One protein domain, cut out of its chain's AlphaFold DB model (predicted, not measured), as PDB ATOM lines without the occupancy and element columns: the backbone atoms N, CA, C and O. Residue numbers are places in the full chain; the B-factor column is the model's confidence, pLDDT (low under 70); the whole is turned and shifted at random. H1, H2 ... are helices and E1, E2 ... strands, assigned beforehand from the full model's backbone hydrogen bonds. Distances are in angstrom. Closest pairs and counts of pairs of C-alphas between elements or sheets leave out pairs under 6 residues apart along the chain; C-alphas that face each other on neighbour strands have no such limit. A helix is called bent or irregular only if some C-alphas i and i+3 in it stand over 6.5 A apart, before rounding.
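This is residues 8 to 148 of the 195 residues of the protein "SHOCT domain-containing protein" of Weissella cibaria (UniProt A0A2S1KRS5). One sheet of seven strands, strongly twisted and curled like part of a barrel, is bent back on itself, E4, E3, E2 and E1 facing E6 and E5 with E7 as the hinge. H4 packs on E5, E1 and E2 on one face of this sheet and H2 on E7 and E6 on the opposite face, while H1 and H5 only graze it. The 141 printed residues include five named helices and seven named strands, in the order H1 E1 H2 E2 E3 E4 E5 E6 E7 H3 H4 H5. The sheet runs E4 - E3 - E2 - E1 - E7 - E6 - E5, all antiparallel, in a mixed class of helices and strands; the whole is compact, with a radius of gyration of the C-alphas of 14.1 A and spans of 38 by 37 by 31 A.

H1, residues 8 to 16, only grazes the folded sheet with residues 10 to 14. E1, residues 26 to 31, is antiparallel to E2, residues 49 to 55, with N 27 and O 52 at 2.8 A. H2, residues 33 to 39, is irregular, with C-alphas 33 and 36 7.1 A apart, and its height over the sheet is 6.5 A. E2, E3 (residues 58 to 63) and E4 (residues 75 to 78) form a meander, each strand the antiparallel neighbour of the one before, in two hairpins; N 53 and O 60 are 2.8 A apart, N 61 and O 75 2.8 A. E5 (residues 82 to 88), E6 (residues 101 to 108) and E7 (residues 113 to 119) form a second meander of two hairpins, with N 88 and O 103 at 2.8 A and N 104 and O 116 at 2.9 A. E7 is also antiparallel to E1, with N 30 and O 117 at 2.8 A. The closest C-alphas of H2 and E7 are those of Lys 34 and Thr 114, 5.8 A. H3, residues 127 to 130, is on the sheet at a height of 5.8 A. H4, residues 132 to 141, has a height of 8.0 A on the face opposite H2; its closest C-alphas to E5 are Ile 139 and Ile 85, 6.1 A. H5, residues 145 to 148, only grazes the sheet. Every O i to N i+4 pair is within hydrogen-bond range in H1 and H4; H2 has 1 of 3, and 3 of 4 O i to N i+3 pairs; H3 and H5 are too short for an i+4 pair.

H1 begins at C-alpha 8, (-19.460, 53.588, 4.321), and H5 ends at C-alpha 148, (11.446, 50.661, -8.782). E6 spans 22.1 A, E7 19.0 A and H4 14.1 A.

The C-alphas farthest apart, Val 67 and Lys 146, are 39.8 A apart. The printed part has no cut. The long links are E3 to E4 and E5 to E6. Mean pLDDT of the printed part is 86.2; residues 33 to 47 and 144 to 148 are under 70.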
ATOM      1  N   GLU A   8     -19.599  53.162   2.916       96.81
ATOM      2  CA  GLU A   8     -19.460  53.588   4.321       96.81
ATOM      3  C   GLU A   8     -18.800  52.516   5.204       96.81
ATOM      4  O   GLU A   8     -17.881  52.807   5.968       96.81
ATOM      5  N   ASP A   9     -19.213  51.259   5.032       97.25
ATOM      6  CA  ASP A   9     -18.684  50.113   5.766       97.25
ATOM      7  C   ASP A   9     -17.257  49.777   5.306       97.25
ATOM      8  O   ASP A   9     -16.408  49.427   6.127       97.25
ATOM      9  N   ILE A  10     -16.967  49.913   4.003       97.12
ATOM     10  CA  ILE A  10     -15.613  49.723   3.462       97.12
ATOM     11  C   ILE A  10     -14.670  50.811   3.993       97.12
ATOM     12  O   ILE A  10     -13.586  50.493   4.475       97.12
ATOM     13  N   ALA A  11     -15.088  52.078   3.965       97.62
ATOM     14  CA  ALA A  11     -14.316  53.196   4.501       97.62
ATOM     15  C   ALA A  11     -14.019  53.001   5.996       97.62
ATOM     16  O   ALA A  11     -12.872  53.136   6.421       97.62
ATOM     17  N   ALA A  12     -15.027  52.612   6.784       97.44
ATOM     18  CA  ALA A  12     -14.857  52.315   8.204       97.44
ATOM     19  C   ALA A  12     -13.886  51.146   8.439       97.44
ATOM     20  O   ALA A  12     -13.027  51.233   9.320       97.44
ATOM     21  N   LYS A  13     -13.965  50.080   7.628       96.75
ATOM     22  CA  LYS A  13     -13.019  48.957   7.688       96.75
ATOM     23  C   LYS A  13     -11.592  49.422   7.392       96.75
ATOM     24  O   LYS A  13     -10.702  49.124   8.185       96.75
ATOM     25  N   LYS A  14     -11.369  50.206   6.333       96.62
ATOM     26  CA  LYS A  14     -10.044  50.772   6.014       96.62
ATOM     27  C   LYS A  14      -9.476  51.595   7.168       96.62
ATOM     28  O   LYS A  14      -8.343  51.358   7.578       96.62
ATOM     29  N   VAL A  15     -10.282  52.487   7.746       97.06
ATOM     30  CA  VAL A  15      -9.877  53.305   8.903       97.06
ATOM     31  C   VAL A  15      -9.535  52.430  10.109       97.06
ATOM     32  O   VAL A  15      -8.524  52.668  10.765       97.06
ATOM     33  N   SER A  16     -10.311  51.374  10.375       95.75
ATOM     34  CA  SER A  16     -10.020  50.433  11.467       95.75
ATOM     35  C   SER A  16      -8.705  49.665  11.281       95.75
ATOM     36  O   SER A  16      -8.094  49.256  12.264       95.75
ATOM     37  N   LEU A  17      -8.257  49.505  10.032       94.56
ATOM     38  CA  LEU A  17      -6.986  48.881   9.666       94.56
ATOM     39  C   LEU A  17      -5.821  49.887   9.598       94.56
ATOM     40  O   LEU A  17      -4.702  49.490   9.293       94.56
ATOM     41  N   GLY A  18      -6.065  51.174   9.878       94.75
ATOM     42  CA  GLY A  18      -5.044  52.228   9.868       94.75
ATOM     43  C   GLY A  18      -4.829  52.920   8.518       94.75
ATOM     44  O   GLY A  18      -3.857  53.656   8.371       94.75
ATOM     45  N   TYR A  19      -5.723  52.720   7.545       95.06
ATOM     46  CA  TYR A  19      -5.645  53.327   6.211       95.06
ATOM     47  C   TYR A  19      -6.620  54.497   6.053       95.06
ATOM     48  O   TYR A  19      -7.565  54.668   6.826       95.06
ATOM     49  N   SER A  20      -6.425  55.295   4.999       94.19
ATOM     50  CA  SER A  20      -7.386  56.328   4.606       94.19
ATOM     51  C   SER A  20      -8.765  55.720   4.325       94.19
ATOM     52  O   SER A  20      -8.878  54.677   3.681       94.19
ATOM     53  N   GLY A  21      -9.830  56.414   4.733       93.69
ATOM     54  CA  GLY A  21     -11.210  56.069   4.379       93.69
ATOM     55  C   GLY A  21     -11.563  56.319   2.904       93.69
ATOM     56  O   GLY A  21     -12.729  56.207   2.545       93.69
ATOM     57  N   ASP A  22     -10.593  56.679   2.057       94.50
ATOM     58  CA  ASP A  22     -10.771  56.831   0.612       94.50
ATOM     59  C   ASP A  22     -11.194  55.504  -0.032       94.50
ATOM     60  O   ASP A  22     -10.480  54.503   0.034       94.50
ATOM     61  N   THR A  23     -12.354  55.501  -0.681       95.50
ATOM     62  CA  THR A  23     -12.921  54.334  -1.363       95.50
ATOM     63  C   THR A  23     -12.913  54.473  -2.880       95.50
ATOM     64  O   THR A  23     -13.642  53.760  -3.548       95.50
ATOM     65  N   SER A  24     -12.142  55.398  -3.451       93.50
ATOM     66  CA  SER A  24     -12.171  55.672  -4.897       93.50
ATOM     67  C   SER A  24     -11.492  54.603  -5.760       93.50
ATOM     68  O   SER A  24     -11.682  54.591  -6.976       93.50
ATOM     69  N   ARG A  25     -10.681  53.729  -5.153       94.62
ATOM     70  CA  ARG A  25      -9.797  52.764  -5.828       94.62
ATOM     71  C   ARG A  25     -10.007  51.351  -5.292       94.62
ATOM     72  O   ARG A  25      -9.074  50.711  -4.809       94.62
ATOM     73  N   LEU A  26     -11.251  50.883  -5.345       97.44
ATOM     74  CA  LEU A  26     -11.640  49.570  -4.842       97.44
ATOM     75  C   LEU A  26     -11.958  48.600  -5.978       97.44
ATOM     76  O   LEU A  26     -12.689  48.927  -6.910       97.44
ATOM     77  N   ALA A  27     -11.487  47.364  -5.851       97.19
ATOM     78  CA  ALA A  27     -11.872  46.257  -6.714       97.19
ATOM     79  C   ALA A  27     -12.504  45.127  -5.907       97.19
ATOM     80  O   ALA A  27     -11.992  44.723  -4.866       97.19
ATOM     81  N   TYR A  28     -13.588  44.561  -6.427       96.88
ATOM     82  CA  TYR A  28     -14.157  43.323  -5.906       96.88
ATOM     83  C   TYR A  28     -13.532  42.141  -6.652       96.88
ATOM     84  O   TYR A  28     -13.692  42.022  -7.873       96.88
ATOM     85  N   VAL A  29     -12.809  41.272  -5.945       94.50
ATOM     86  CA  VAL A  29     -11.941  40.263  -6.564       94.50
ATOM     87  C   VAL A  29     -12.202  38.873  -6.000       94.50
ATOM     88  O   VAL A  29     -12.108  38.659  -4.796       94.50
ATOM     89  N   GLU A  30     -12.472  37.912  -6.887       91.88
ATOM     90  CA  GLU A  30     -12.394  36.480  -6.584       91.88
ATOM     91  C   GLU A  30     -10.978  35.977  -6.913       91.88
ATOM     92  O   GLU A  30     -10.526  35.984  -8.062       91.88
ATOM     93  N   THR A  31     -10.246  35.552  -5.892       85.75
ATOM     94  CA  THR A  31      -8.856  35.126  -5.990       85.75
ATOM     95  C   THR A  31      -8.754  33.646  -6.356       85.75
ATOM     96  O   THR A  31      -9.466  32.812  -5.794       85.75
ATOM     97  N   SER A  32      -7.841  33.277  -7.263       76.12
ATOM     98  CA  SER A  32      -7.523  31.863  -7.493       76.12
ATOM     99  C   SER A  32      -6.852  31.215  -6.280       76.12
ATOM    100  O   SER A  32      -6.284  31.891  -5.423       76.12
ATOM    101  N   ASN A  33      -6.840  29.880  -6.265       67.12
ATOM    102  CA  ASN A  33      -6.136  29.085  -5.254       67.12
ATOM    103  C   ASN A  33      -4.621  29.369  -5.212       67.12
ATOM    104  O   ASN A  33      -3.959  28.950  -4.286       67.12
ATOM    105  N   LYS A  34      -4.060  30.063  -6.211       65.81
ATOM    106  CA  LYS A  34      -2.625  30.360  -6.301       65.81
ATOM    107  C   LYS A  34      -2.209  31.633  -5.558       65.81
ATOM    108  O   LYS A  34      -1.024  31.941  -5.551       65.81
ATOM    109  N   LEU A  35      -3.144  32.379  -4.953       65.94
ATOM    110  CA  LEU A  35      -2.827  33.613  -4.217       65.94
ATOM    111  C   LEU A  35      -1.763  33.388  -3.131       65.94
ATOM    112  O   LEU A  35      -0.942  34.266  -2.891       65.94
ATOM    113  N   GLU A  36      -1.729  32.194  -2.538       62.78
ATOM    114  CA  GLU A  36      -0.712  31.737  -1.582       62.78
ATOM    115  C   GLU A  36       0.742  31.971  -2.028       62.78
ATOM    116  O   GLU A  36       1.611  32.157  -1.176       62.78
ATOM    117  N   TYR A  37       1.011  32.038  -3.337       66.88
ATOM    118  CA  TYR A  37       2.333  32.365  -3.871       66.88
ATOM    119  C   TYR A  37       2.774  33.805  -3.612       66.88
ATOM    120  O   TYR A  37       3.975  34.042  -3.528       66.88
ATOM    121  N   LEU A  38       1.830  34.739  -3.471       59.38
ATOM    122  CA  LEU A  38       2.115  36.142  -3.158       59.38
ATOM    123  C   LEU A  38       2.169  36.407  -1.651       59.38
ATOM    124  O   LEU A  38       2.845  37.332  -1.220       59.38
ATOM    125  N   ILE A  39       1.433  35.627  -0.850       62.31
ATOM    126  CA  ILE A  39       1.189  35.942   0.570       62.31
ATOM    127  C   ILE A  39       1.744  34.913   1.561       62.31
ATOM    128  O   ILE A  39       1.549  35.088   2.760       62.31
ATOM    129  N   GLY A  40       2.437  33.874   1.082       56.00
ATOM    130  CA  GLY A  40       3.200  32.918   1.891       56.00
ATOM    131  C   GLY A  40       2.355  32.130   2.895       56.00
ATOM    132  O   GLY A  40       2.196  32.551   4.033       56.00
ATOM    133  N   GLY A  41       1.829  30.964   2.495       54.75
ATOM    134  CA  GLY A  41       1.234  29.967   3.409       54.75
ATOM    135  C   GLY A  41       0.054  30.442   4.276       54.75
ATOM    136  O   GLY A  41      -0.372  29.725   5.180       54.75
ATOM    137  N   TRP A  42      -0.479  31.636   4.021       53.50
ATOM    138  CA  TRP A  42      -1.576  32.223   4.778       53.50
ATOM    139  C   TRP A  42      -2.879  31.490   4.454       53.50
ATOM    140  O   TRP A  42      -3.441  31.704   3.385       53.50
ATOM    141  N   ASN A  43      -3.306  30.594   5.357       51.72
ATOM    142  CA  ASN A  43      -4.608  29.909   5.404       51.72
ATOM    143  C   ASN A  43      -5.367  29.903   4.067       51.72
ATOM    144  O   ASN A  43      -6.403  30.554   3.924       51.72
ATOM    145  N   ALA A  44      -4.866  29.125   3.101       50.84
ATOM    146  CA  ALA A  44      -5.364  29.011   1.724       50.84
ATOM    147  C   ALA A  44      -6.832  28.527   1.586       50.84
ATOM    148  O   ALA A  44      -7.303  28.214   0.492       50.84
ATOM    149  N   LEU A  45      -7.573  28.435   2.694       46.75
ATOM    150  CA  LEU A  45      -8.868  27.776   2.801       46.75
ATOM    151  C   LEU A  45     -10.016  28.684   3.267       46.75
ATOM    152  O   LEU A  45     -11.165  28.269   3.136       46.75
ATOM    153  N   LEU A  46      -9.773  29.906   3.755       52.69
ATOM    154  CA  LEU A  46     -10.849  30.767   4.269       52.69
ATOM    155  C   LEU A  46     -10.929  32.084   3.484       52.69
ATOM    156  O   LEU A  46     -10.236  33.049   3.783       52.69
ATOM    157  N   ASN A  47     -11.855  32.098   2.518       59.03
ATOM    158  CA  ASN A  47     -12.291  33.219   1.674       59.03
ATOM    159  C   ASN A  47     -11.470  33.441   0.394       59.03
ATOM    160  O   ASN A  47     -10.337  33.912   0.402       59.03
ATOM    161  N   LYS A  48     -12.112  33.134  -0.740       79.56
ATOM    162  CA  LYS A  48     -11.611  33.417  -2.092       79.56
ATOM    163  C   LYS A  48     -12.036  34.790  -2.598       79.56
ATOM    164  O   LYS A  48     -11.912  35.037  -3.787       79.56
ATOM    165  N   ILE A  49     -12.632  35.634  -1.760       90.19
ATOM    166  CA  ILE A  49     -13.206  36.901  -2.201       90.19
ATOM    167  C   ILE A  49     -12.712  38.018  -1.293       90.19
ATOM    168  O   ILE A  49     -12.754  37.900  -0.067       90.19
ATOM    169  N   TYR A  50     -12.257  39.090  -1.926       93.81
ATOM    170  CA  TYR A  50     -11.708  40.264  -1.273       93.81
ATOM    171  C   TYR A  50     -12.273  41.531  -1.902       93.81
ATOM    172  O   TYR A  50     -12.532  41.587  -3.108       93.81
ATOM    173  N   VAL A  51     -12.393  42.574  -1.085       96.44
ATOM    174  CA  VAL A  51     -12.325  43.946  -1.589       96.44
ATOM    175  C   VAL A  51     -10.861  44.358  -1.524       96.44
ATOM    176  O   VAL A  51     -10.287  44.420  -0.440       96.44
ATOM    177  N   ILE A  52     -10.247  44.595  -2.677       96.00
ATOM    178  CA  ILE A  52      -8.870  45.078  -2.774       96.00
ATOM    179  C   ILE A  52      -8.906  46.593  -2.892       96.00
ATOM    180  O   ILE A  52      -9.556  47.126  -3.789       96.00
ATOM    181  N   SER A  53      -8.186  47.272  -2.007       96.75
ATOM    182  CA  SER A  53      -7.911  48.698  -2.114       96.75
ATOM    183  C   SER A  53      -6.503  48.918  -2.661       96.75
ATOM    184  O   SER A  53      -5.542  48.313  -2.177       96.75
ATOM    185  N   PHE A  54      -6.395  49.758  -3.690       95.00
ATOM    186  CA  PHE A  54      -5.124  50.112  -4.323       95.00
ATOM    187  C   PHE A  54      -4.524  51.333  -3.616       95.00
ATOM    188  O   PHE A  54      -4.877  52.477  -3.919       95.00
ATOM    189  N   GLU A  55      -3.643  51.067  -2.651       93.56
ATOM    190  CA  GLU A  55      -2.926  52.077  -1.868       93.56
ATOM    191  C   GLU A  55      -1.632  52.512  -2.575       93.56
ATOM    192  O   GLU A  55      -1.097  51.807  -3.429       93.56
ATOM    193  N   GLU A  56      -1.096  53.678  -2.220       87.38
ATOM    194  CA  GLU A  56       0.133  54.201  -2.842       87.38
ATOM    195  C   GLU A  56       1.357  53.305  -2.591       87.38
ATOM    196  O   GLU A  56       2.236  53.184  -3.443       87.38
ATOM    197  N   ASP A  57       1.395  52.644  -1.437       88.44
ATOM    198  CA  ASP A  57       2.498  51.824  -0.948       88.44
ATOM    199  C   ASP A  57       2.230  50.315  -1.046       88.44
ATOM    200  O   ASP A  57       3.053  49.514  -0.594       88.44
ATOM    201  N   GLY A  58       1.117  49.894  -1.655       91.25
ATOM    202  CA  GLY A  58       0.800  48.477  -1.810       91.25
ATOM    203  C   GLY A  58      -0.666  48.178  -2.101       91.25
ATOM    204  O   GLY A  58      -1.429  49.023  -2.560       91.25
ATOM    205  N   LEU A  59      -1.057  46.932  -1.848       93.75
ATOM    206  CA  LEU A  59      -2.425  46.449  -2.014       93.75
ATOM    207  C   LEU A  59      -2.975  45.988  -0.671       93.75
ATOM    208  O   LEU A  59      -2.416  45.088  -0.040       93.75
ATOM    209  N   LEU A  60      -4.103  46.562  -0.261       95.12
ATOM    210  CA  LEU A  60      -4.833  46.124   0.920       95.12
ATOM    211  C   LEU A  60      -5.963  45.180   0.510       95.12
ATOM    212  O   LEU A  60      -6.958  45.594  -0.079       95.12
ATOM    213  N   PHE A  61      -5.825  43.910   0.862       94.06
ATOM    214  CA  PHE A  61      -6.849  42.889   0.709       94.06
ATOM    215  C   PHE A  61      -7.725  42.885   1.956       94.06
ATOM    216  O   PHE A  61      -7.238  42.583   3.042       94.06
ATOM    217  N   MET A  62      -9.014  43.184   1.802       94.56
ATOM    218  CA  MET A  62      -9.998  43.068   2.876       94.56
ATOM    219  C   MET A  62     -10.869  41.837   2.646       94.56
ATOM    220  O   MET A  62     -11.609  41.769   1.656       94.56
ATOM    221  N   GLY A  63     -10.742  40.845   3.525       92.50
ATOM    222  CA  GLY A  63     -11.373  39.537   3.365       92.50
ATOM    223  C   GLY A  63     -12.878  39.596   3.595       92.50
ATOM    224  O   GLY A  63     -13.343  40.241   4.536       92.50
ATOM    225  N   ILE A  64     -13.653  38.919   2.741       92.62
ATOM    226  CA  ILE A  64     -15.114  38.868   2.871       92.62
ATOM    227  C   ILE A  64     -15.648  37.438   2.771       92.62
ATOM    228  O   ILE A  64     -15.113  36.595   2.052       92.62
ATOM    229  N   ASN A  65     -16.728  37.159   3.497       90.19
ATOM    230  CA  ASN A  65     -17.412  35.869   3.434       90.19
ATOM    231  C   ASN A  65     -18.381  35.789   2.232       90.19
ATOM    232  O   ASN A  65     -18.598  36.759   1.504       90.19
ATOM    233  N   MET A  66     -19.026  34.632   2.046       86.94
ATOM    234  CA  MET A  66     -19.966  34.397   0.933       86.94
ATOM    235  C   MET A  66     -21.207  35.307   0.940       86.94
ATOM    236  O   MET A  66     -21.888  35.410  -0.078       86.94
ATOM    237  N   VAL A  67     -21.512  35.964   2.063       90.31
ATOM    238  CA  VAL A  67     -22.616  36.928   2.187       90.31
ATOM    239  C   VAL A  67     -22.130  38.384   2.169       90.31
ATOM    240  O   VAL A  67     -22.878  39.285   2.537       90.31
ATOM    241  N   ASN A  68     -20.905  38.635   1.688       92.81
ATOM    242  CA  ASN A  68     -20.296  39.963   1.543       92.81
ATOM    243  C   ASN A  68     -20.143  40.731   2.861       92.81
ATOM    244  O   ASN A  68     -20.277  41.956   2.894       92.81
ATOM    245  N   GLN A  69     -19.892  40.027   3.960       94.44
ATOM    246  CA  GLN A  69     -19.515  40.650   5.225       94.44
ATOM    247  C   GLN A  69     -18.009  40.547   5.411       94.44
ATOM    248  O   GLN A  69     -17.422  39.506   5.101       94.44
ATOM    249  N   PHE A  70     -17.407  41.616   5.928       93.88
ATOM    250  CA  PHE A  70     -15.991  41.614   6.270       93.88
ATOM    251  C   PHE A  70     -15.678  40.553   7.317       93.88
ATOM    252  O   PHE A  70     -16.443  40.344   8.263       93.88
ATOM    253  N   THR A  71     -14.536  39.911   7.132       90.69
ATOM    254  CA  THR A  71     -13.922  39.008   8.099       90.69
ATOM    255  C   THR A  71     -12.643  39.647   8.641       90.69
ATOM    256  O   THR A  71     -12.308  40.778   8.288       90.69
ATOM    257  N   ASP A  72     -11.907  38.916   9.472       87.31
ATOM    258  CA  ASP A  72     -10.595  39.343   9.982       87.31
ATOM    259  C   ASP A  72      -9.440  38.793   9.122       87.31
ATOM    260  O   ASP A  72      -8.297  38.699   9.559       87.31
ATOM    261  N   ASN A  73      -9.743  38.420   7.872       86.81
ATOM    262  CA  ASN A  73      -8.775  37.860   6.922       86.81
ATOM    263  C   ASN A  73      -8.239  38.974   6.024       86.81
ATOM    264  O   ASN A  73      -8.301  38.878   4.800       86.81
ATOM    265  N   ASP A  74      -7.776  40.055   6.637       90.62
ATOM    266  CA  ASP A  74      -7.212  41.187   5.915       90.62
ATOM    267  C   ASP A  74      -5.704  41.006   5.754       90.62
ATOM    268  O   ASP A  74      -5.020  40.469   6.629       90.62
ATOM    269  N   LYS A  75      -5.167  41.455   4.622       89.00
ATOM    270  CA  LYS A  75      -3.739  41.372   4.340       89.00
ATOM    271  C   LYS A  75      -3.290  42.559   3.516       89.00
ATOM    272  O   LYS A  75      -3.826  42.827   2.449       89.00
ATOM    273  N   PHE A  76      -2.247  43.221   3.983       92.50
ATOM    274  CA  PHE A  76      -1.523  44.180   3.171       92.50
ATOM    275  C   PHE A  76      -0.346  43.495   2.475       92.50
ATOM    276  O   PHE A  76       0.393  42.735   3.112       92.50
ATOM    277  N   ILE A  77      -0.194  43.753   1.177       89.19
ATOM    278  CA  ILE A  77       0.976  43.362   0.390       89.19
ATOM    279  C   ILE A  77       1.714  44.648   0.008       89.19
ATOM    280  O   ILE A  77       1.166  45.436  -0.770       89.19
ATOM    281  N   PRO A  78       2.925  44.879   0.538       89.88
ATOM    282  CA  PRO A  78       3.665  46.093   0.249       89.88
ATOM    283  C   PRO A  78       4.140  46.106  -1.203       89.88
ATOM    284  O   PRO A  78       4.404  45.072  -1.819       89.88
ATOM    285  N   LEU A  79       4.327  47.307  -1.734       87.06
ATOM    286  CA  LEU A  79       4.838  47.543  -3.078       87.06
ATOM    287  C   LEU A  79       6.191  46.858  -3.324       87.06
ATOM    288  O   LEU A  79       6.476  46.460  -4.447       87.06
ATOM    289  N   SER A  80       7.026  46.673  -2.302       84.44
ATOM    290  CA  SER A  80       8.299  45.944  -2.421       84.44
ATOM    291  C   SER A  80       8.137  44.487  -2.858       84.44
ATOM    292  O   SER A  80       9.025  43.937  -3.508       84.44
ATOM    293  N   ASP A  81       7.005  43.879  -2.512       86.06
ATOM    294  CA  ASP A  81       6.739  42.456  -2.721       86.06
ATOM    295  C   ASP A  81       5.919  42.232  -3.998       86.06
ATOM    296  O   ASP A  81       5.775  41.106  -4.475       86.06
ATOM    297  N   LEU A  82       5.409  43.319  -4.583       84.44
ATOM    298  CA  LEU A  82       4.617  43.314  -5.802       84.44
ATOM    299  C   LEU A  82       5.509  43.470  -7.031       84.44
ATOM    300  O   LEU A  82       6.345  44.364  -7.125       84.44
ATOM    301  N   GLY A  83       5.263  42.629  -8.019       84.19
ATOM    302  CA  GLY A  83       5.753  42.766  -9.374       84.19
ATOM    303  C   GLY A  83       4.857  43.663 -10.224       84.19
ATOM    304  O   GLY A  83       4.328  44.682  -9.778       84.19
ATOM    305  N   VAL A  84       4.686  43.264 -11.484       85.31
ATOM    306  CA  VAL A  84       3.723  43.883 -12.400       85.31
ATOM    307  C   VAL A  84       2.299  43.514 -11.983       85.31
ATOM    308  O   VAL A  84       1.981  42.336 -11.809       85.31
ATOM    309  N   ILE A  85       1.436  44.523 -11.889       90.31
ATOM    310  CA  ILE A  85      -0.012  44.352 -11.790       90.31
ATOM    311  C   ILE A  85      -0.595  44.690 -13.159       90.31
ATOM    312  O   ILE A  85      -0.212  45.681 -13.776       90.31
ATOM    313  N   SER A  86      -1.497  43.861 -13.668       91.75
ATOM    314  CA  SER A  86      -2.143  44.111 -14.957       91.75
ATOM    315  C   SER A  86      -3.550  43.537 -14.996       91.75
ATOM    316  O   SER A  86      -3.922  42.698 -14.177       91.75
ATOM    317  N   TYR A  87      -4.345  43.977 -15.966       93.94
ATOM    318  CA  TYR A  87      -5.680  43.444 -16.194       93.94
ATOM    319  C   TYR A  87      -5.901  43.121 -17.671       93.94
ATOM    320  O   TYR A  87      -5.327  43.741 -18.568       93.94
ATOM    321  N   LYS A  88      -6.750  42.129 -17.940       92.00
ATOM    322  CA  LYS A  88      -7.121  41.718 -19.293       92.00
ATOM    323  C   LYS A  88      -8.614  41.460 -19.387       92.00
ATOM    324  O   LYS A  88      -9.160  40.589 -18.706       92.00
ATOM    325  N   LYS A  89      -9.262  42.141 -20.332       90.38
ATOM    326  CA  LYS A  89     -10.620  41.802 -20.764       90.38
ATOM    327  C   LYS A  89     -10.608  40.407 -21.374       90.38
ATOM    328  O   LYS A  89      -9.990  40.178 -22.411       90.38
ATOM    329  N   SER A  90     -11.274  39.469 -20.713       84.94
ATOM    330  CA  SER A  90     -11.414  38.101 -21.190       84.94
ATOM    331  C   SER A  90     -12.810  37.602 -20.887       84.94
ATOM    332  O   SER A  90     -13.270  37.692 -19.754       84.94
ATOM    333  N   LYS A  91     -13.460  37.019 -21.896       85.12
ATOM    334  CA  LYS A  91     -14.726  36.310 -21.697       85.12
ATOM    335  C   LYS A  91     -14.525  34.956 -21.023       85.12
ATOM    336  O   LYS A  91     -15.502  34.349 -20.620       85.12
ATOM    337  N   PHE A  92     -13.289  34.474 -20.900       82.56
ATOM    338  CA  PHE A  92     -12.983  33.194 -20.274       82.56
ATOM    339  C   PHE A  92     -11.862  33.360 -19.247       82.56
ATOM    340  O   PHE A  92     -10.747  33.764 -19.593       82.56
ATOM    341  N   ILE A  93     -12.164  33.103 -17.977       81.19
ATOM    342  CA  ILE A  93     -11.229  33.272 -16.856       81.19
ATOM    343  C   ILE A  93     -11.383  32.056 -15.945       81.19
ATOM    344  O   ILE A  93     -12.501  31.701 -15.580       81.19
ATOM    345  N   ASN A  94     -10.276  31.388 -15.608       73.81
ATOM    346  CA  ASN A  94     -10.261  30.201 -14.740       73.81
ATOM    347  C   ASN A  94     -11.266  29.102 -15.150       73.81
ATOM    348  O   ASN A  94     -11.928  28.512 -14.302       73.81
ATOM    349  N   GLY A  95     -11.421  28.842 -16.453       77.06
ATOM    350  CA  GLY A  95     -12.346  27.813 -16.944       77.06
ATOM    351  C   GLY A  95     -13.823  28.232 -16.985       77.06
ATOM    352  O   GLY A  95     -14.668  27.422 -17.356       77.06
ATOM    353  N   ARG A  96     -14.152  29.477 -16.609       81.44
ATOM    354  CA  ARG A  96     -15.524  30.001 -16.551       81.44
ATOM    355  C   ARG A  96     -15.743  31.081 -17.603       81.44
ATOM    356  O   ARG A  96     -14.892  31.949 -17.806       81.44
ATOM    357  N   LEU A  97     -16.913  31.044 -18.240       85.94
ATOM    358  CA  LEU A  97     -17.395  32.128 -19.092       85.94
ATOM    359  C   LEU A  97     -17.817  33.313 -18.205       85.94
ATOM    360  O   LEU A  97     -18.649  33.152 -17.316       85.94
ATOM    361  N   MET A  98     -17.239  34.489 -18.445       85.56
ATOM    362  CA  MET A  98     -17.398  35.697 -17.633       85.56
ATOM    363  C   MET A  98     -17.848  36.872 -18.505       85.56
ATOM    364  O   MET A  98     -17.209  37.203 -19.503       85.56
ATOM    365  N   PHE A  99     -18.939  37.529 -18.108       88.19
ATOM    366  CA  PHE A  99     -19.461  38.730 -18.783       88.19
ATOM    367  C   PHE A  99     -19.337  39.999 -17.936       88.19
ATOM    368  O   PHE A  99     -19.437  41.104 -18.458       88.19
ATOM    369  N   ASN A 100     -19.102  39.838 -16.636       92.00
ATOM    370  CA  ASN A 100     -18.983  40.906 -15.650       92.00
ATOM    371  C   ASN A 100     -17.650  40.831 -14.892       92.00
ATOM    372  O   ASN A 100     -17.592  41.174 -13.712       92.00
ATOM    373  N   GLY A 101     -16.594  40.344 -15.548       92.81
ATOM    374  CA  GLY A 101     -15.276  40.218 -14.944       92.81
ATOM    375  C   GLY A 101     -14.140  40.377 -15.944       92.81
ATOM    376  O   GLY A 101     -14.283  40.099 -17.134       92.81
ATOM    377  N   GLU A 102     -13.005  40.823 -15.429       95.00
ATOM    378  CA  GLU A 102     -11.722  40.922 -16.108       95.00
ATOM    379  C   GLU A 102     -10.703  40.058 -15.368       95.00
ATOM    380  O   GLU A 102     -10.806  39.825 -14.162       95.00
ATOM    381  N   LYS A 103      -9.713  39.545 -16.100       93.62
ATOM    382  CA  LYS A 103      -8.599  38.833 -15.482       93.62
ATOM    383  C   LYS A 103      -7.690  39.875 -14.847       93.62
ATOM    384  O   LYS A 103      -7.144  40.692 -15.580       93.62
ATOM    385  N   LEU A 104      -7.512  39.823 -13.536       93.44
ATOM    386  CA  LEU A 104      -6.502  40.588 -12.809       93.44
ATOM    387  C   LEU A 104      -5.284  39.691 -12.602       93.44
ATOM    388  O   LEU A 104      -5.419  38.572 -12.111       93.44
ATOM    389  N   VAL A 105      -4.113  40.166 -12.996       90.56
ATOM    390  CA  VAL A 105      -2.840  39.471 -12.819       90.56
ATOM    391  C   VAL A 105      -2.003  40.283 -11.852       90.56
ATOM    392  O   VAL A 105      -1.758  41.465 -12.090       90.56
ATOM    393  N   ILE A 106      -1.576  39.646 -10.769       89.38
ATOM    394  CA  ILE A 106      -0.666  40.234  -9.793       89.38
ATOM    395  C   ILE A 106       0.572  39.354  -9.782       89.38
ATOM    396  O   ILE A 106       0.494  38.156  -9.504       89.38
ATOM    397  N   ASN A 107       1.711  39.937 -10.131       86.38
ATOM    398  CA  ASN A 107       2.988  39.264  -9.984       86.38
ATOM    399  C   ASN A 107       3.592  39.623  -8.629       86.38
ATOM    400  O   ASN A 107       3.350  40.715  -8.120       86.38
ATOM    401  N   SER A 108       4.400  38.738  -8.068       82.19
ATOM    402  CA  SER A 108       5.324  39.060  -6.980       82.19
ATOM    403  C   SER A 108       6.646  39.573  -7.538       82.19
ATOM    404  O   SER A 108       6.958  39.420  -8.724       82.19
ATOM    405  N   SER A 109       7.444  40.180  -6.667       80.38
ATOM    406  CA  SER A 109       8.802  40.624  -6.981       80.38
ATOM    407  C   SER A 109       9.739  39.475  -7.380       80.38
ATOM    408  O   SER A 109      10.656  39.695  -8.165       80.38
ATOM    409  N   ASP A 110       9.470  38.243  -6.930       77.94
ATOM    410  CA  ASP A 110      10.198  37.019  -7.310       77.94
ATOM    411  C   ASP A 110       9.721  36.388  -8.640       77.94
ATOM    412  O   ASP A 110      10.183  35.314  -9.028       77.94
ATOM    413  N   GLY A 111       8.795  37.039  -9.352       73.50
ATOM    414  CA  GLY A 111       8.331  36.618 -10.676       73.50
ATOM    415  C   GLY A 111       7.207  35.578 -10.680       73.50
ATOM    416  O   GLY A 111       6.755  35.193 -11.763       73.50
ATOM    417  N   LYS A 112       6.699  35.137  -9.520       81.88
ATOM    418  CA  LYS A 112       5.478  34.313  -9.485       81.88
ATOM    419  C   LYS A 112       4.274  35.155  -9.895       81.88
ATOM    420  O   LYS A 112       4.198  36.346  -9.619       81.88
ATOM    421  N   SER A 113       3.322  34.525 -10.575       82.94
ATOM    422  CA  SER A 113       2.148  35.199 -11.129       82.94
ATOM    423  C   SER A 113       0.866  34.537 -10.651       82.94
ATOM    424  O   SER A 113       0.731  33.307 -10.703       82.94
ATOM    425  N   THR A 114      -0.091  35.348 -10.207       83.94
ATOM    426  CA  THR A 114      -1.415  34.885  -9.801       83.94
ATOM    427  C   THR A 114      -2.496  35.558 -10.629       83.94
ATOM    428  O   THR A 114      -2.500  36.769 -10.840       83.94
ATOM    429  N   GLU A 115      -3.435  34.745 -11.114       87.81
ATOM    430  CA  GLU A 115      -4.586  35.215 -11.879       87.81
ATOM    431  C   GLU A 115      -5.838  35.217 -10.998       87.81
ATOM    432  O   GLU A 115      -6.139  34.237 -10.308       87.81
ATOM    433  N   HIS A 116      -6.592  36.304 -11.045       90.19
ATOM    434  CA  HIS A 116      -7.806  36.527 -10.271       90.19
ATOM    435  C   HIS A 116      -8.927  37.022 -11.186       90.19
ATOM    436  O   HIS A 116      -8.690  37.526 -12.288       90.19
ATOM    437  N   ILE A 117     -10.164  36.873 -10.732       92.88
ATOM    438  CA  ILE A 117     -11.334  37.456 -11.381       92.88
ATOM    439  C   ILE A 117     -11.617  38.779 -10.680       92.88
ATOM    440  O   ILE A 117     -12.053  38.790  -9.533       92.88
ATOM    441  N   MET A 118     -11.398  39.892 -11.368       95.50
ATOM    442  CA  MET A 118     -11.833  41.210 -10.919       95.50
ATOM    443  C   MET A 118     -13.196  41.509 -11.529       95.50
ATOM    444  O   MET A 118     -13.336  41.555 -12.750       95.50
ATOM    445  N   TYR A 119     -14.213  41.691 -10.697       95.19
ATOM    446  CA  TYR A 119     -15.560  41.966 -11.178       95.19
ATOM    447  C   TYR A 119     -15.666  43.400 -11.695       95.19
ATOM    448  O   TYR A 119     -15.213  44.340 -11.053       95.19
ATOM    449  N   THR A 120     -16.306  43.568 -12.850       95.31
ATOM    450  CA  THR A 120     -16.571  44.879 -13.464       95.31
ATOM    451  C   THR A 120     -17.968  45.402 -13.150       95.31
ATOM    452  O   THR A 120     -18.272  46.572 -13.385       95.31
ATOM    453  N   PHE A 121     -18.849  44.535 -12.643       93.62
ATOM    454  CA  PHE A 121     -20.203  44.897 -12.251       93.62
ATOM    455  C   PHE A 121     -20.803  43.887 -11.271       93.62
ATOM    456  O   PHE A 121     -20.790  42.678 -11.523       93.62
ATOM    457  N   LEU A 122     -21.432  44.412 -10.215       92.38
ATOM    458  CA  LEU A 122     -22.347  43.698  -9.327       92.38
ATOM    459  C   LEU A 122     -23.637  44.515  -9.180       92.38
ATOM    460  O   LEU A 122     -23.598  45.680  -8.788       92.38
ATOM    461  N   ALA A 123     -24.797  43.905  -9.441       90.31
ATOM    462  CA  ALA A 123     -26.086  44.602  -9.350       90.31
ATOM    463  C   ALA A 123     -26.372  45.158  -7.939       90.31
ATOM    464  O   ALA A 123     -27.001  46.203  -7.794       90.31
ATOM    465  N   ILE A 124     -25.864  44.469  -6.917       87.94
ATOM    466  CA  ILE A 124     -26.033  44.792  -5.495       87.94
ATOM    467  C   ILE A 124     -24.999  45.793  -4.958       87.94
ATOM    468  O   ILE A 124     -25.134  46.258  -3.833       87.94
ATOM    469  N   ALA A 125     -23.975  46.133  -5.747       93.88
ATOM    470  CA  ALA A 125     -22.889  47.026  -5.355       93.88
ATOM    471  C   ALA A 125     -22.435  47.857  -6.561       93.88
ATOM    472  O   ALA A 125     -21.514  47.498  -7.293       93.88
ATOM    473  N   LYS A 126     -23.103  48.999  -6.769       94.69
ATOM    474  CA  LYS A 126     -22.835  49.895  -7.910       94.69
ATOM    475  C   LYS A 126     -21.397  50.424  -7.931       94.69
ATOM    476  O   LYS A 126     -20.880  50.684  -9.015       94.69
ATOM    477  N   TRP A 127     -20.764  50.546  -6.761       95.94
ATOM    478  CA  TRP A 127     -19.386  51.019  -6.636       95.94
ATOM    479  C   TRP A 127     -18.408  50.180  -7.466       95.94
ATOM    480  O   TRP A 127     -17.535  50.749  -8.102       95.94
ATOM    481  N   VAL A 128     -18.642  48.868  -7.612       96.69
ATOM    482  CA  VAL A 128     -17.777  47.974  -8.404       96.69
ATOM    483  C   VAL A 128     -17.624  48.448  -9.849       96.69
ATOM    484  O   VAL A 128     -16.549  48.361 -10.431       96.69
ATOM    485  N   LYS A 129     -18.702  48.974 -10.442       95.94
ATOM    486  CA  LYS A 129     -18.657  49.534 -11.795       95.94
ATOM    487  C   LYS A 129     -18.108  50.959 -11.806       95.94
ATOM    488  O   LYS A 129     -17.415  51.326 -12.750       95.94
ATOM    489  N   ASN A 130     -18.463  51.759 -10.803       95.62
ATOM    490  CA  ASN A 130     -18.094  53.172 -10.743       95.62
ATOM    491  C   ASN A 130     -16.594  53.371 -10.496       95.62
ATOM    492  O   ASN A 130     -16.015  54.279 -11.083       95.62
ATOM    493  N   ASP A 131     -15.975  52.503  -9.696       94.00
ATOM    494  CA  ASP A 131     -14.559  52.598  -9.333       94.00
ATOM    495  C   ASP A 131     -13.653  51.919 -10.363       94.00
ATOM    496  O   ASP A 131     -12.455  52.183 -10.393       94.00
ATOM    497  N   LEU A 132     -14.201  51.087 -11.255       94.69
ATOM    498  CA  LEU A 132     -13.426  50.353 -12.257       94.69
ATOM    499  C   LEU A 132     -12.464  51.243 -13.078       94.69
ATOM    500  O   LEU A 132     -11.307  50.846 -13.233       94.69
ATOM    501  N   PRO A 133     -12.851  52.441 -13.569       96.06
ATOM    502  CA  PRO A 133     -11.915  53.328 -14.265       96.06
ATOM    503  C   PRO A 133     -10.770  53.814 -13.368       96.06
ATOM    504  O   PRO A 133      -9.635  53.913 -13.828       96.06
ATOM    505  N   ASN A 134     -11.048  54.075 -12.088       95.31
ATOM    506  CA  ASN A 134     -10.038  54.497 -11.120       95.31
ATOM    507  C   ASN A 134      -9.100  53.342 -10.767       95.31
ATOM    508  O   ASN A 134      -7.903  53.554 -10.624       95.31
ATOM    509  N   VAL A 135      -9.621  52.115 -10.681       94.56
ATOM    510  CA  VAL A 135      -8.822  50.893 -10.516       94.56
ATOM    511  C   VAL A 135      -7.905  50.685 -11.717       94.56
ATOM    512  O   VAL A 135      -6.717  50.433 -11.540       94.56
ATOM    513  N   HIS A 136      -8.414  50.829 -12.944       95.31
ATOM    514  CA  HIS A 136      -7.588  50.751 -14.154       95.31
ATOM    515  C   HIS A 136      -6.495  51.820 -14.158       95.31
ATOM    516  O   HIS A 136      -5.341  51.504 -14.431       95.31
ATOM    517  N   ALA A 137      -6.839  53.064 -13.816       93.44
ATOM    518  CA  ALA A 137      -5.869  54.146 -13.693       93.44
ATOM    519  C   ALA A 137      -4.825  53.856 -12.605       93.44
ATOM    520  O   ALA A 137      -3.638  54.044 -12.848       93.44
ATOM    521  N   ALA A 138      -5.248  53.342 -11.446       91.88
ATOM    522  CA  ALA A 138      -4.351  52.944 -10.372       91.88
ATOM    523  C   ALA A 138      -3.371  51.879 -10.870       91.88
ATOM    524  O   ALA A 138      -2.174  52.125 -10.823       91.88
ATOM    525  N   ILE A 139      -3.859  50.766 -11.437       91.38
ATOM    526  CA  ILE A 139      -3.026  49.681 -11.989       91.38
ATOM    527  C   ILE A 139      -2.008  50.212 -13.002       91.38
ATOM    528  O   ILE A 139      -0.833  49.866 -12.916       91.38
ATOM    529  N   ASN A 140      -2.435  51.070 -13.931       89.56
ATOM    530  CA  ASN A 140      -1.552  51.631 -14.956       89.56
ATOM    531  C   ASN A 140      -0.491  52.586 -14.386       89.56
ATOM    532  O   ASN A 140       0.549  52.767 -15.012       89.56
ATOM    533  N   ASN A 141      -0.749  53.180 -13.219       86.31
ATOM    534  CA  ASN A 141       0.163  54.088 -12.528       86.31
ATOM    535  C   ASN A 141       1.029  53.391 -11.466       86.31
ATOM    536  O   ASN A 141       1.893  54.047 -10.885       86.31
ATOM    537  N   TYR A 142       0.826  52.095 -11.183       81.31
ATOM    538  CA  TYR A 142       1.744  51.375 -10.300       81.31
ATOM    539  C   TYR A 142       3.125  51.341 -10.958       81.31
ATOM    540  O   TYR A 142       3.241  50.845 -12.081       81.31
ATOM    541  N   PRO A 143       4.184  51.804 -10.269       71.00
ATOM    542  CA  PRO A 143       5.514  51.836 -10.855       71.00
ATOM    543  C   PRO A 143       5.932  50.416 -11.225       71.00
ATOM    544  O   PRO A 143       5.728  49.486 -10.448       71.00
ATOM    545  N   THR A 144       6.494  50.213 -12.405       68.31
ATOM    546  CA  THR A 144       6.971  48.900 -12.845       68.31
ATOM    547  C   THR A 144       8.147  48.431 -11.987       68.31
ATOM    548  O   THR A 144       8.847  49.232 -11.369       68.31
ATOM    549  N   LEU A 145       8.415  47.118 -11.958       60.56
ATOM    550  CA  LEU A 145       9.598  46.578 -11.269       60.56
ATOM    551  C   LEU A 145      10.891  47.263 -11.726       60.56
ATOM    552  O   LEU A 145      11.744  47.570 -10.898       60.56
ATOM    553  N   LYS A 146      10.995  47.546 -13.028       59.84
ATOM    554  CA  LYS A 146      12.131  48.253 -13.615       59.84
ATOM    555  C   LYS A 146      12.270  49.664 -13.038       59.84
ATOM    556  O   LYS A 146      13.322  49.989 -12.512       59.84
ATOM    557  N   GLU A 147      11.198  50.454 -13.027       66.69
ATOM    558  CA  GLU A 147      11.214  51.815 -12.461       66.69
ATOM    559  C   GLU A 147      11.536  51.825 -10.960       66.69
ATOM    560  O   GLU A 147      12.219  52.727 -10.480       66.69
ATOM    561  N   ARG A 148      11.103  50.803 -10.208       64.44
ATOM    562  CA  ARG A 148      11.446  50.661  -8.782       64.44
ATOM    563  C   ARG A 148      12.916  50.289  -8.573       64.44
ATOM    564  O   ARG A 148      13.534  50.806  -7.646       64.44
TER     565      ARG A 148